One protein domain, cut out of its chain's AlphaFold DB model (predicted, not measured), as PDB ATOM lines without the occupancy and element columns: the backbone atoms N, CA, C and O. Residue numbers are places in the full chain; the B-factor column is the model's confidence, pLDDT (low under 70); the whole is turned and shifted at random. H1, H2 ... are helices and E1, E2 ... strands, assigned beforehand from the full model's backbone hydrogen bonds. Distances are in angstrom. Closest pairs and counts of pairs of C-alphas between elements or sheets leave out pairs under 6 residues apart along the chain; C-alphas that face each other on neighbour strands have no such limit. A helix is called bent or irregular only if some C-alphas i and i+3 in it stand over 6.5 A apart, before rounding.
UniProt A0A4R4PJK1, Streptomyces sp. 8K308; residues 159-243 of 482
ATOM      1  N   ALA A 159     338.828 207.033 215.727       85.75
ATOM      2  CA  ALA A 159     340.066 206.300 215.476       85.75
ATOM      3  C   ALA A 159     339.785 205.113 214.539       85.75
ATOM      4  O   ALA A 159     338.717 204.501 214.623       85.75
ATOM      5  N   ALA A 160     340.745 204.770 213.672       78.75
ATOM      6  CA  ALA A 160     340.585 203.724 212.654       78.75
ATOM      7  C   ALA A 160     340.123 202.372 213.239       78.75
ATOM      8  O   ALA A 160     339.338 201.656 212.614       78.75
ATOM      9  N   ASP A 161     340.529 202.087 214.479       80.56
ATOM     10  CA  ASP A 161     340.304 200.806 215.152       80.56
ATOM     11  C   ASP A 161     339.168 200.871 216.189       80.56
ATOM     12  O   ASP A 161     338.973 199.928 216.957       80.56
ATOM     13  N   ALA A 162     338.416 201.978 216.240       77.81
ATOM     14  CA  ALA A 162     337.373 202.168 217.242       77.81
ATOM     15  C   ALA A 162     336.297 201.067 217.119       77.81
ATOM     16  O   ALA A 162     335.721 200.889 216.029       77.81
ATOM     17  N   PRO A 163     335.999 200.323 218.203       80.50
ATOM     18  CA  PRO A 163     334.982 199.281 218.197       80.50
ATOM     19  C   PRO A 163     333.597 199.875 217.929       80.50
ATOM     20  O   PRO A 163     333.319 201.026 218.260       80.50
ATOM     21  N   ALA A 164     332.698 199.079 217.339       75.06
ATOM     22  CA  ALA A 164     331.386 199.552 216.884       75.06
ATOM     23  C   ALA A 164     330.568 200.268 217.979       75.06
ATOM     24  O   ALA A 164     329.881 201.233 217.673       75.06
ATOM     25  N   GLY A 165     330.696 199.846 219.244       70.75
ATOM     26  CA  GLY A 165     330.010 200.474 220.381       70.75
ATOM     27  C   GLY A 165     330.550 201.850 220.799       70.75
ATOM     28  O   GLY A 165     329.849 202.580 221.490       70.75
ATOM     29  N   GLU A 166     331.761 202.232 220.384       73.69
ATOM     30  CA  GLU A 166     332.348 203.555 220.669       73.69
ATOM     31  C   GLU A 166     332.091 204.566 219.537       73.69
ATOM     32  O   GLU A 166     332.151 205.782 219.752       73.69
ATOM     33  N   ARG A 167     331.717 204.076 218.343       76.81
ATOM     34  CA  ARG A 167     331.456 204.894 217.144       76.81
ATOM     35  C   ARG A 167     330.249 205.821 217.269       76.81
ATOM     36  O   ARG A 167     330.164 206.802 216.542       76.81
ATOM     37  N   ASP A 168     329.369 205.584 218.241       78.06
ATOM     38  CA  ASP A 168     328.240 206.474 218.537       78.06
ATOM     39  C   ASP A 168     328.673 207.821 219.140       78.06
ATOM     40  O   ASP A 168     327.882 208.760 219.214       78.06
ATOM     41  N   THR A 169     329.926 207.956 219.579       80.81
ATOM     42  CA  THR A 169     330.430 209.193 220.202       80.81
ATOM     43  C   THR A 169     331.367 210.009 219.312       80.81
ATOM     44  O   THR A 169     331.690 211.144 219.662       80.81
ATOM     45  N   CYS A 170     331.756 209.480 218.150       86.81
ATOM     46  CA  CYS A 170     332.707 210.092 217.224       86.81
ATOM     47  C   CYS A 170     332.137 210.180 215.797       86.81
ATOM     48  O   CYS A 170     331.075 209.634 215.497       86.81
ATOM     49  N   LEU A 171     332.812 210.928 214.924       92.00
ATOM     50  CA  LEU A 171     332.425 211.099 213.523       92.00
ATOM     51  C   LEU A 171     333.025 209.989 212.667       92.00
ATOM     52  O   LEU A 171     334.236 209.771 212.694       92.00
ATOM     53  N   THR A 172     332.196 209.314 211.876       90.94
ATOM     54  CA  THR A 172     332.666 208.347 210.873       90.94
ATOM     55  C   THR A 172     332.399 208.908 209.487       90.94
ATOM     56  O   THR A 172     331.247 209.195 209.171       90.94
ATOM     57  N   THR A 173     333.433 209.043 208.659       92.31
ATOM     58  CA  THR A 173     333.262 209.393 207.247       92.31
ATOM     59  C   THR A 173     333.282 208.140 206.381       92.31
ATOM     60  O   THR A 173     334.087 207.231 206.594       92.31
ATOM     61  N   LEU A 174     332.348 208.054 205.436       92.12
ATOM     62  CA  LEU A 174     332.211 206.924 204.521       92.12
ATOM     63  C   LEU A 174     332.011 207.436 203.091       92.12
ATOM     64  O   LEU A 174     331.128 208.267 202.875       92.12
ATOM     65  N   PRO A 175     332.769 206.929 202.106       93.94
ATOM     66  CA  PRO A 175     332.463 207.191 200.710       93.94
ATOM     67  C   PRO A 175     331.175 206.456 200.313       93.94
ATOM     68  O   PRO A 175     330.944 205.318 200.728       93.94
ATOM     69  N   ALA A 176     330.352 207.096 199.490       94.38
ATOM     70  CA  ALA A 176     329.156 206.517 198.894       94.38
ATOM     71  C   ALA A 176     328.913 207.098 197.495       94.38
ATOM     72  O   ALA A 176     329.520 208.092 197.097       94.38
ATOM     73  N   VAL A 177     328.010 206.470 196.743       95.50
ATOM     74  CA  VAL A 177     327.566 206.953 195.429       95.50
ATOM     75  C   VAL A 177     326.057 207.118 195.453       95.50
ATOM     76  O   VAL A 177     325.339 206.234 195.930       95.50
ATOM     77  N   ILE A 178     325.570 208.242 194.939       95.19
ATOM     78  CA  ILE A 178     324.134 208.506 194.833       95.19
ATOM     79  C   ILE A 178     323.577 207.694 193.663       95.19
ATOM     80  O   ILE A 178     323.997 207.869 192.526       95.19
ATOM     81  N   ALA A 179     322.631 206.799 193.924       94.94
ATOM     82  CA  ALA A 179     321.923 206.057 192.881       94.94
ATOM     83  C   ALA A 179     320.768 206.861 192.292       94.94
ATOM     84  O   ALA A 179     320.560 206.861 191.082       94.94
ATOM     85  N   GLU A 180     320.020 207.547 193.148       94.12
ATOM     86  CA  GLU A 180     318.833 208.298 192.763       94.12
ATOM     87  C   GLU A 180     318.617 209.452 193.741       94.12
ATOM     88  O   GLU A 180     318.955 209.350 194.921       94.12
ATOM     89  N   ALA A 181     318.053 210.554 193.257       92.50
ATOM     90  CA  ALA A 181     317.653 211.681 194.086       92.50
ATOM     91  C   ALA A 181     316.175 211.985 193.822       92.50
ATOM     92  O   ALA A 181     315.799 212.329 192.701       92.50
ATOM     93  N   ASP A 182     315.343 211.840 194.855       91.81
ATOM     94  CA  ASP A 182     313.910 212.116 194.798       91.81
ATOM     95  C   ASP A 182     313.620 213.434 195.517       91.81
ATOM     96  O   ASP A 182     313.656 213.536 196.750       91.81
ATOM     97  N   ALA A 183     313.364 214.471 194.726       87.94
ATOM     98  CA  ALA A 183     313.016 215.784 195.232       87.94
ATOM     99  C   ALA A 183     311.496 215.913 195.342       87.94
ATOM    100  O   ALA A 183     310.764 215.856 194.348       87.94
ATOM    101  N   ALA A 184     311.013 216.148 196.562       82.50
ATOM    102  CA  ALA A 184     309.600 216.393 196.780       82.50
ATOM    103  C   ALA A 184     309.145 217.639 195.992       82.50
ATOM    104  O   ALA A 184     309.826 218.669 196.011       82.50
ATOM    105  N   PRO A 185     307.975 217.603 195.327       76.50
ATOM    106  CA  PRO A 185     307.480 218.752 194.582       76.50
ATOM    107  C   PRO A 185     307.302 219.959 195.511       76.50
ATOM    108  O   PRO A 185     306.631 219.870 196.543       76.50
ATOM    109  N   SER A 186     307.839 221.112 195.099       68.19
ATOM    110  CA  SER A 186     307.896 222.365 195.878       68.19
ATOM    111  C   SER A 186     306.547 222.837 196.444       68.19
ATOM    112  O   SER A 186     306.494 223.526 197.460       68.19
ATOM    113  N   ASN A 187     305.434 222.411 195.840       67.69
ATOM    114  CA  ASN A 187     304.074 222.747 196.265       67.69
ATOM    115  C   ASN A 187     303.528 221.875 197.416       67.69
ATOM    116  O   ASN A 187     302.382 222.061 197.831       67.69
ATOM    117  N   ARG A 188     304.301 220.912 197.939       66.38
ATOM    118  CA  ARG A 188     303.905 220.058 199.072       66.38
ATOM    119  C   ARG A 188     304.966 220.075 200.180       66.38
ATOM    120  O   ARG A 188     305.767 219.151 200.267       66.38
ATOM    121  N   PRO A 189     304.896 221.026 201.131       58.50
ATOM    122  CA  PRO A 189     305.885 221.183 202.210       58.50
ATOM    123  C   PRO A 189     305.907 220.042 203.249       58.50
ATOM    124  O   PRO A 189     306.543 220.164 204.288       58.50
ATOM    125  N   ARG A 190     305.166 218.951 203.022       66.06
ATOM    126  CA  ARG A 190     305.044 217.801 203.932       66.06
ATOM    127  C   ARG A 190     305.680 216.519 203.400       66.06
ATOM    128  O   ARG A 190     305.655 215.523 204.113       66.06
ATOM    129  N   GLN A 191     306.168 216.514 202.161       77.31
ATOM    130  CA  GLN A 191     306.897 215.373 201.617       77.31
ATOM    131  C   GLN A 191     308.393 215.577 201.856       77.31
ATOM    132  O   GLN A 191     308.941 216.615 201.495       77.31
ATOM    133  N   SER A 192     309.022 214.588 202.485       85.50
ATOM    134  CA  SER A 192     310.473 214.492 202.630       85.50
ATOM    135  C   SER A 192     311.125 214.279 201.263       85.50
ATOM    136  O   SER A 192     310.545 213.596 200.417       85.50
ATOM    137  N   SER A 193     312.304 214.863 201.051       91.12
ATOM    138  CA  SER A 193     313.144 214.585 199.878       91.12
ATOM    139  C   SER A 193     314.236 213.595 200.265       91.12
ATOM    140  O   SER A 193     314.672 213.583 201.418       91.12
ATOM    141  N   TRP A 194     314.656 212.748 199.329       94.38
ATOM    142  CA  TRP A 194     315.512 211.601 199.619       94.38
ATOM    143  C   TRP A 194     316.682 211.505 198.644       94.38
ATOM    144  O   TRP A 194     316.520 211.722 197.446       94.38
ATOM    145  N   LEU A 195     317.849 211.114 199.152       94.56
ATOM    146  CA  LEU A 195     318.968 210.619 198.352       94.56
ATOM    147  C   LEU A 195     319.098 209.119 198.577       94.56
ATOM    148  O   LEU A 195     319.251 208.691 199.718       94.56
ATOM    149  N   TYR A 196     319.058 208.332 197.513       95.38
ATOM    150  CA  TYR A 196     319.249 206.887 197.549       95.38
ATOM    151  C   TYR A 196     320.715 206.551 197.288       95.38
ATOM    152  O   TYR A 196     321.323 207.088 196.362       95.38
ATOM    153  N   LEU A 197     321.290 205.657 198.095       95.19
ATOM    154  CA  LEU A 197     322.694 205.252 197.992       95.19
ATOM    155  C   LEU A 197     322.815 203.939 197.206       95.19
ATOM    156  O   LEU A 197     322.105 202.979 197.496       95.19
ATOM    157  N   ALA A 198     323.738 203.877 196.243       91.19
ATOM    158  CA  ALA A 198     323.864 202.759 195.298       91.19
ATOM    159  C   ALA A 198     324.126 201.399 195.955       91.19
ATOM    160  O   ALA A 198     323.558 200.393 195.535       91.19
ATOM    161  N   ASP A 199     324.921 201.377 197.025       87.75
ATOM    162  CA  ASP A 199     325.264 200.146 197.743       87.75
ATOM    163  C   ASP A 199     324.345 199.867 198.945       87.75
ATOM    164  O   ASP A 199     324.571 198.918 199.700       87.75
ATOM    165  N   GLY A 200     323.339 200.721 199.181       82.19
ATOM    166  CA  GLY A 200     322.460 200.653 200.352       82.19
ATOM    167  C   GLY A 200     323.187 200.768 201.699       82.19
ATOM    168  O   GLY A 200     322.646 200.378 202.736       82.19
ATOM    169  N   ARG A 201     324.432 201.261 201.696       81.56
ATOM    170  CA  ARG A 201     325.296 201.413 202.870       81.56
ATOM    171  C   ARG A 201     325.695 202.879 203.045       81.56
ATOM    172  O   ARG A 201     326.005 203.531 202.053       81.56
ATOM    173  N   PRO A 202     325.739 203.396 204.286       81.94
ATOM    174  CA  PRO A 202     325.355 202.729 205.537       81.94
ATOM    175  C   PRO A 202     323.835 202.536 205.695       81.94
ATOM    176  O   PRO A 202     323.407 201.804 206.582       81.94
ATOM    177  N   MET A 203     323.029 203.158 204.834       90.00
ATOM    178  CA  MET A 203     321.573 203.034 204.778       90.00
ATOM    179  C   MET A 203     321.088 203.151 203.330       90.00
ATOM    180  O   MET A 203     321.825 203.612 202.465       90.00
ATOM    181  N   GLU A 204     319.852 202.747 203.054       92.56
ATOM    182  CA  GLU A 204     319.286 202.779 201.696       92.56
ATOM    183  C   GLU A 204     319.063 204.208 201.183       92.56
ATOM    184  O   GLU A 204     319.297 204.500 200.010       92.56
ATOM    185  N   ARG A 205     318.627 205.107 202.072       93.00
ATOM    186  CA  ARG A 205     318.279 206.484 201.732       93.00
ATOM    187  C   ARG A 205     318.572 207.458 202.865       93.00
ATOM    188  O   ARG A 205     318.456 207.096 204.035       93.00
ATOM    189  N   VAL A 206     318.872 208.698 202.502       93.56
ATOM    190  CA  VAL A 206     319.114 209.825 203.407       93.56
ATOM    191  C   VAL A 206     318.034 210.874 203.173       93.56
ATOM    192  O   VAL A 206     317.794 211.263 202.031       93.56
ATOM    193  N   GLU A 207     317.361 211.305 204.240       92.62
ATOM    194  CA  GLU A 207     316.427 212.431 204.171       92.62
ATOM    195  C   GLU A 207     317.221 213.729 204.028       92.62
ATOM    196  O   GLU A 207     318.130 213.983 204.813       92.62
ATOM    197  N   VAL A 208     316.896 214.542 203.024       92.94
ATOM    198  CA  VAL A 208     317.571 215.817 202.758       92.94
ATOM    199  C   VAL A 208     316.562 216.925 202.464       92.94
ATOM    200  O   VAL A 208     315.368 216.684 202.261       92.94
ATOM    201  N   SER A 209     317.033 218.173 202.419       89.56
ATOM    202  CA  SER A 209     316.205 219.277 201.930       89.56
ATOM    203  C   SER A 209     315.905 219.113 200.435       89.56
ATOM    204  O   SER A 209     316.698 218.537 199.692       89.56
ATOM    205  N   ALA A 210     314.777 219.658 199.969       89.31
ATOM    206  CA  ALA A 210     314.415 219.619 198.548       89.31
ATOM    207  C   ALA A 210     315.503 220.238 197.652       89.31
ATOM    208  O   ALA A 210     315.834 219.686 196.606       89.31
ATOM    209  N   ASP A 211     316.118 221.334 198.106       89.12
ATOM    210  CA  ASP A 211     317.226 221.979 197.396       89.12
ATOM    211  C   ASP A 211     318.440 221.049 197.268       89.12
ATOM    212  O   ASP A 211     319.065 220.995 196.213       89.12
ATOM    213  N   ALA A 212     318.752 220.274 198.312       89.69
ATOM    214  CA  ALA A 212     319.839 219.302 198.265       89.69
ATOM    215  C   ALA A 212     319.512 218.127 197.336       89.69
ATOM    216  O   ALA A 212     320.351 217.759 196.520       89.69
ATOM    217  N   ALA A 213     318.289 217.593 197.383       92.12
ATOM    218  CA  ALA A 213     317.861 216.539 196.462       92.12
ATOM    219  C   ALA A 213     317.931 216.976 194.987       92.12
ATOM    220  O   ALA A 213     318.254 216.171 194.125       92.12
ATOM    221  N   HIS A 214     317.680 218.253 194.682       91.38
ATOM    222  CA  HIS A 214     317.862 218.791 193.330       91.38
ATOM    223  C   HIS A 214     319.326 219.026 192.939       91.38
ATOM    224  O   HIS A 214     319.655 219.023 191.751       91.38
ATOM    225  N   ALA A 215     320.184 219.294 193.920       91.88
ATOM    226  CA  ALA A 215     321.578 219.644 193.700       91.88
ATOM    227  C   ALA A 215     322.463 218.419 193.423       91.88
ATOM    228  O   ALA A 215     323.404 218.509 192.631       91.88
ATOM    229  N   PHE A 216     322.148 217.286 194.051       93.75
ATOM    230  CA  PHE A 216     322.838 216.019 193.839       93.75
ATOM    231  C   PHE A 216     322.267 215.240 192.653       93.75
ATOM    232  O   PHE A 216     321.063 215.263 192.392       93.75
ATOM    233  N   ARG A 217     323.132 214.523 191.933       93.38
ATOM    234  CA  ARG A 217     322.768 213.733 190.756       93.38
ATOM    235  C   ARG A 217     323.079 212.246 190.945       93.38
ATOM    236  O   ARG A 217     324.016 211.891 191.660       93.38
ATOM    237  N   PRO A 218     322.330 211.364 190.263       94.38
ATOM    238  CA  PRO A 218     322.721 209.969 190.106       94.38
ATOM    239  C   PRO A 218     324.154 209.849 189.568       94.38
ATOM    240  O   PRO A 218     324.488 210.457 188.552       94.38
ATOM    241  N   GLY A 219     324.980 209.047 190.235       93.19
ATOM    242  CA  GLY A 219     326.390 208.831 189.921       93.19
ATOM    243  C   GLY A 219     327.366 209.727 190.686       93.19
ATOM    244  O   GLY A 219     328.566 209.466 190.621       93.19
ATOM    245  N   ASP A 220     326.892 210.731 191.432       94.56
ATOM    246  CA  ASP A 220     327.772 211.593 192.223       94.56
ATOM    247  C   ASP A 220     328.473 210.779 193.321       94.56
ATOM    248  O   ASP A 220     327.827 210.109 194.136       94.56
ATOM    249  N   ALA A 221     329.805 210.862 193.351       94.38
ATOM    250  CA  ALA A 221     330.608 210.365 194.459       94.38
ATOM    251  C   ALA A 221     330.509 211.359 195.622       94.38
ATOM    252  O   ALA A 221     330.825 212.542 195.470       94.38
ATOM    253  N   VAL A 222     330.059 210.874 196.776       95.81
ATOM    254  CA  VAL A 222     329.833 211.692 197.965       95.81
ATOM    255  C   VAL A 222     330.521 211.105 199.187       95.81
ATOM    256  O   VAL A 222     330.650 209.892 199.341       95.81
ATOM    257  N   GLU A 223     330.944 211.979 200.087       96.00
ATOM    258  CA  GLU A 223     331.418 211.631 201.416       96.00
ATOM    259  C   GLU A 223     330.291 211.868 202.425       96.00
ATOM    260  O   GLU A 223     329.761 212.975 202.558       96.00
ATOM    261  N   LEU A 224     329.900 210.806 203.123       94.62
ATOM    262  CA  LEU A 224     328.883 210.833 204.167       94.62
ATOM    263  C   LEU A 224     329.566 210.953 205.523       94.62
ATOM    264  O   LEU A 224     330.364 210.089 205.879       94.62
ATOM    265  N   THR A 225     329.210 211.965 206.309       94.69
ATOM    266  CA  THR A 225     329.639 212.060 207.712       94.69
ATOM    267  C   THR A 225     328.520 211.580 208.619       94.69
ATOM    268  O   THR A 225     327.424 212.144 208.624       94.69
ATOM    269  N   LEU A 226     328.802 210.544 209.406       92.44
ATOM    270  CA  LEU A 226     327.872 209.948 210.350       92.44
ATOM    271  C   LEU A 226     328.210 210.325 211.787       92.44
ATOM    272  O   LEU A 226     329.374 210.307 212.189       92.44
ATOM    273  N   TRP A 227     327.170 210.572 212.578       91.88
ATOM    274  CA  TRP A 227     327.243 210.750 214.025       91.88
ATOM    275  C   TRP A 227     326.058 210.044 214.676       91.88
ATOM    276  O   TRP A 227     324.921 210.226 214.242       91.88
ATOM    277  N   ARG A 228     326.312 209.205 215.692       89.38
ATOM    278  CA  ARG A 228     325.269 208.394 216.365       89.38
ATOM    279  C   ARG A 228     324.406 207.579 215.389       89.38
ATOM    280  O   ARG A 228     323.189 207.488 215.540       89.38
ATOM    281  N   GLY A 229     325.031 207.043 214.340       85.50
ATOM    282  CA  GLY A 229     324.355 206.258 213.303       85.50
ATOM    283  C   GLY A 229     323.467 207.055 212.338       85.50
ATOM    284  O   GLY A 229     322.827 206.445 211.483       85.50
ATOM    285  N   GLN A 230     323.428 208.388 212.429       90.06
ATOM    286  CA  GLN A 230     322.689 209.254 211.505       90.06
ATOM    287  C   GLN A 230     323.644 209.986 210.560       90.06
ATOM    288  O   GLN A 230     324.736 210.380 210.970       90.06
ATOM    289  N   VAL A 231     323.245 210.164 209.297       92.88
ATOM    290  CA  VAL A 231     323.997 210.978 208.329       92.88
ATOM    291  C   VAL A 231     323.744 212.447 208.644       92.88
ATOM    292  O   VAL A 231     322.614 212.914 208.563       92.88
ATOM    293  N   MET A 232     324.804 213.159 209.009       93.50
ATOM    294  CA  MET A 232     324.751 214.571 209.389       93.50
ATOM    295  C   MET A 232     325.249 215.499 208.284       93.50
ATOM    296  O   MET A 232     324.917 216.682 208.270       93.50
ATOM    297  N   GLU A 233     326.068 214.985 207.370       95.44
ATOM    298  CA  GLU A 233     326.614 215.747 206.253       95.44
ATOM    299  C   GLU A 233     326.798 214.836 205.036       95.44
ATOM    300  O   GLU A 233     327.209 213.682 205.173       95.44
ATOM    301  N   VAL A 234     326.476 215.368 203.858       95.75
ATOM    302  CA  VAL A 234     326.693 214.752 202.546       95.75
ATOM    303  C   VAL A 234     327.494 215.754 201.725       95.75
ATOM    304  O   VAL A 234     326.979 216.822 201.389       95.75
ATOM    305  N   VAL A 235     328.751 215.437 201.422       96.56
ATOM    306  CA  VAL A 235     329.643 216.303 200.639       96.56
ATOM    307  C   VAL A 235     329.915 215.653 199.293       96.56
ATOM    308  O   VAL A 235     330.526 214.595 199.234       96.56
ATOM    309  N   GLY A 236     329.467 216.281 198.212       93.38
ATOM    310  CA  GLY A 236     329.872 215.947 196.847       93.38
ATOM    311  C   GLY A 236     330.829 216.989 196.276       93.38
ATOM    312  O   GLY A 236     331.159 217.982 196.923       93.38
ATOM    313  N   GLU A 237     331.235 216.795 195.023       89.00
ATOM    314  CA  GLU A 237     332.209 217.663 194.343       89.00
ATOM    315  C   GLU A 237     331.750 219.131 194.229       89.00
ATOM    316  O   GLU A 237     332.559 220.057 194.293       89.00
ATOM    317  N   HIS A 238     330.443 219.359 194.068       86.62
ATOM    318  CA  HIS A 238     329.880 220.693 193.818       86.62
ATOM    319  C   HIS A 238     328.892 221.169 194.887       86.62
ATOM    320  O   HIS A 238     328.551 222.351 194.918       86.62
ATOM    321  N   HIS A 239     328.433 220.277 195.764       91.69
ATOM    322  CA  HIS A 239     327.382 220.573 196.731       91.69
ATOM    323  C   HIS A 239     327.657 219.885 198.062       91.69
ATOM    324  O   HIS A 239     328.055 218.725 198.103       91.69
ATOM    325  N   ALA A 240     327.401 220.601 199.153       93.81
ATOM    326  CA  ALA A 240     327.445 220.061 200.501       93.81
ATOM    327  C   ALA A 240     326.096 220.305 201.172       93.81
ATOM    328  O   ALA A 240     325.624 221.442 201.252       93.81
ATOM    329  N   TRP A 241     325.482 219.237 201.659       94.81
ATOM    330  CA  TRP A 241     324.296 219.299 202.496       94.81
ATOM    331  C   TRP A 241     324.667 218.937 203.929       94.81
ATOM    332  O   TRP A 241     325.454 218.025 204.163       94.81
ATOM    333  N   ARG A 242     324.086 219.657 204.888       93.19
ATOM    334  CA  ARG A 242     324.249 219.409 206.321       93.19
ATOM    335  C   ARG A 242     322.885 219.357 206.979       93.19
ATOM    336  O   ARG A 242     322.078 220.268 206.785       93.19
ATOM    337  N   GLU A 243     322.678 218.339 207.798       89.81
ATOM    338  CA  GLU A 243     321.491 218.203 208.625       89.81
ATOM    339  C   GLU A 243     321.405 219.374 209.613       89.81
ATOM    340  O   GLU A 243     322.393 219.785 210.241       89.81
TER     341      GLU A 243
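This is residues 159 to 243 of the 482 residues of a protein of Streptomyces sp. 8K308 (UniProt A0A4R4PJK1). One antiparallel sheet of six strands is curled like part of a barrel and bent back on itself, with E3 and E2 facing E4, E5 and E6 across the hinge strand E1, and the short helix H1 sits in the curl. Residues 159 to 171, with no named element, and the link from E1 to E2 lie at opposite ends of the longest axis. The printed part has 85 residues, with six named strands and one named helix in the order E1 E2 E3 H1 E4 E5 E6, and its class is mostly strand. The sheet runs E3 E2 E1 E4 E5 E6. The whole is compact, with a radius of gyration of the C-alphas of 13.4 A, but elongated in outline, spanning 45 by 25 by 20 A.

Find C-alpha 172 at (332.666, 208.347, 210.873); from there E1, residues 172 to 182, runs 25.0 A to C-alpha 182 at (313.910, 212.116, 194.798), and it bends by 80 degrees at residue 179. E2 is residues 193 to 197, 13.5 A long, and E3 is residues 205 to 208. H1 is residues 210 to 215. E4, residues 221 to 227, is 19.9 A long, and E5, residues 230 to 236, is 17.6 A. E6, residues 240 to 242, ends at C-alpha 242, (324.249, 219.409, 206.321).

Begin at E1, where the pairing is staggered: residues 172 to 177 pair with E4, and residues 178 to 182 with E2. Look at N 174 and O 224, 2.9 A apart, for E1 and E4, and at N 182 and O 194, 2.8 A, for the hairpin of E1 and E2. E2 and E3 form a hairpin too, with N 206 and O 195 at 2.8 A. E1, E2 and E3 are a meander, each strand the antiparallel neighbour of the one before, and so are E4, E5 and E6. In the hairpin of E4 and E5, N 223 and O 235 are 2.8 A apart; in that of E5 and E6, N 234 and O 241 are 2.9 A apart. Across the folded sheet, one sheet bent back into two leaves that face each other, the closest C-alphas of E3 and E5 are those of Val 206 and Val 231, 7.0 A apart. E2 and E5 are apart. The sheet curls round H1, which is on it; the closest C-alphas of H1 and E1 are those of Ala 213 and Ala 181, 5.4 A apart, and those of H1 and E6 are Ala 212 and Trp 241, 6.1 A apart. In H1 every O i to N i+4 pair is within hydrogen-bond range.

The two C-alphas farthest apart are those of Asp 161 and Asn 187, 46.4 A. The printed part has no cut, and no link is long. The sheet is strongly twisted, its C-alphas lying up to 9.1 A off their best plane. Mean pLDDT of the printed part is 88.1; look for the low values, under 70, at residues 186 to 190.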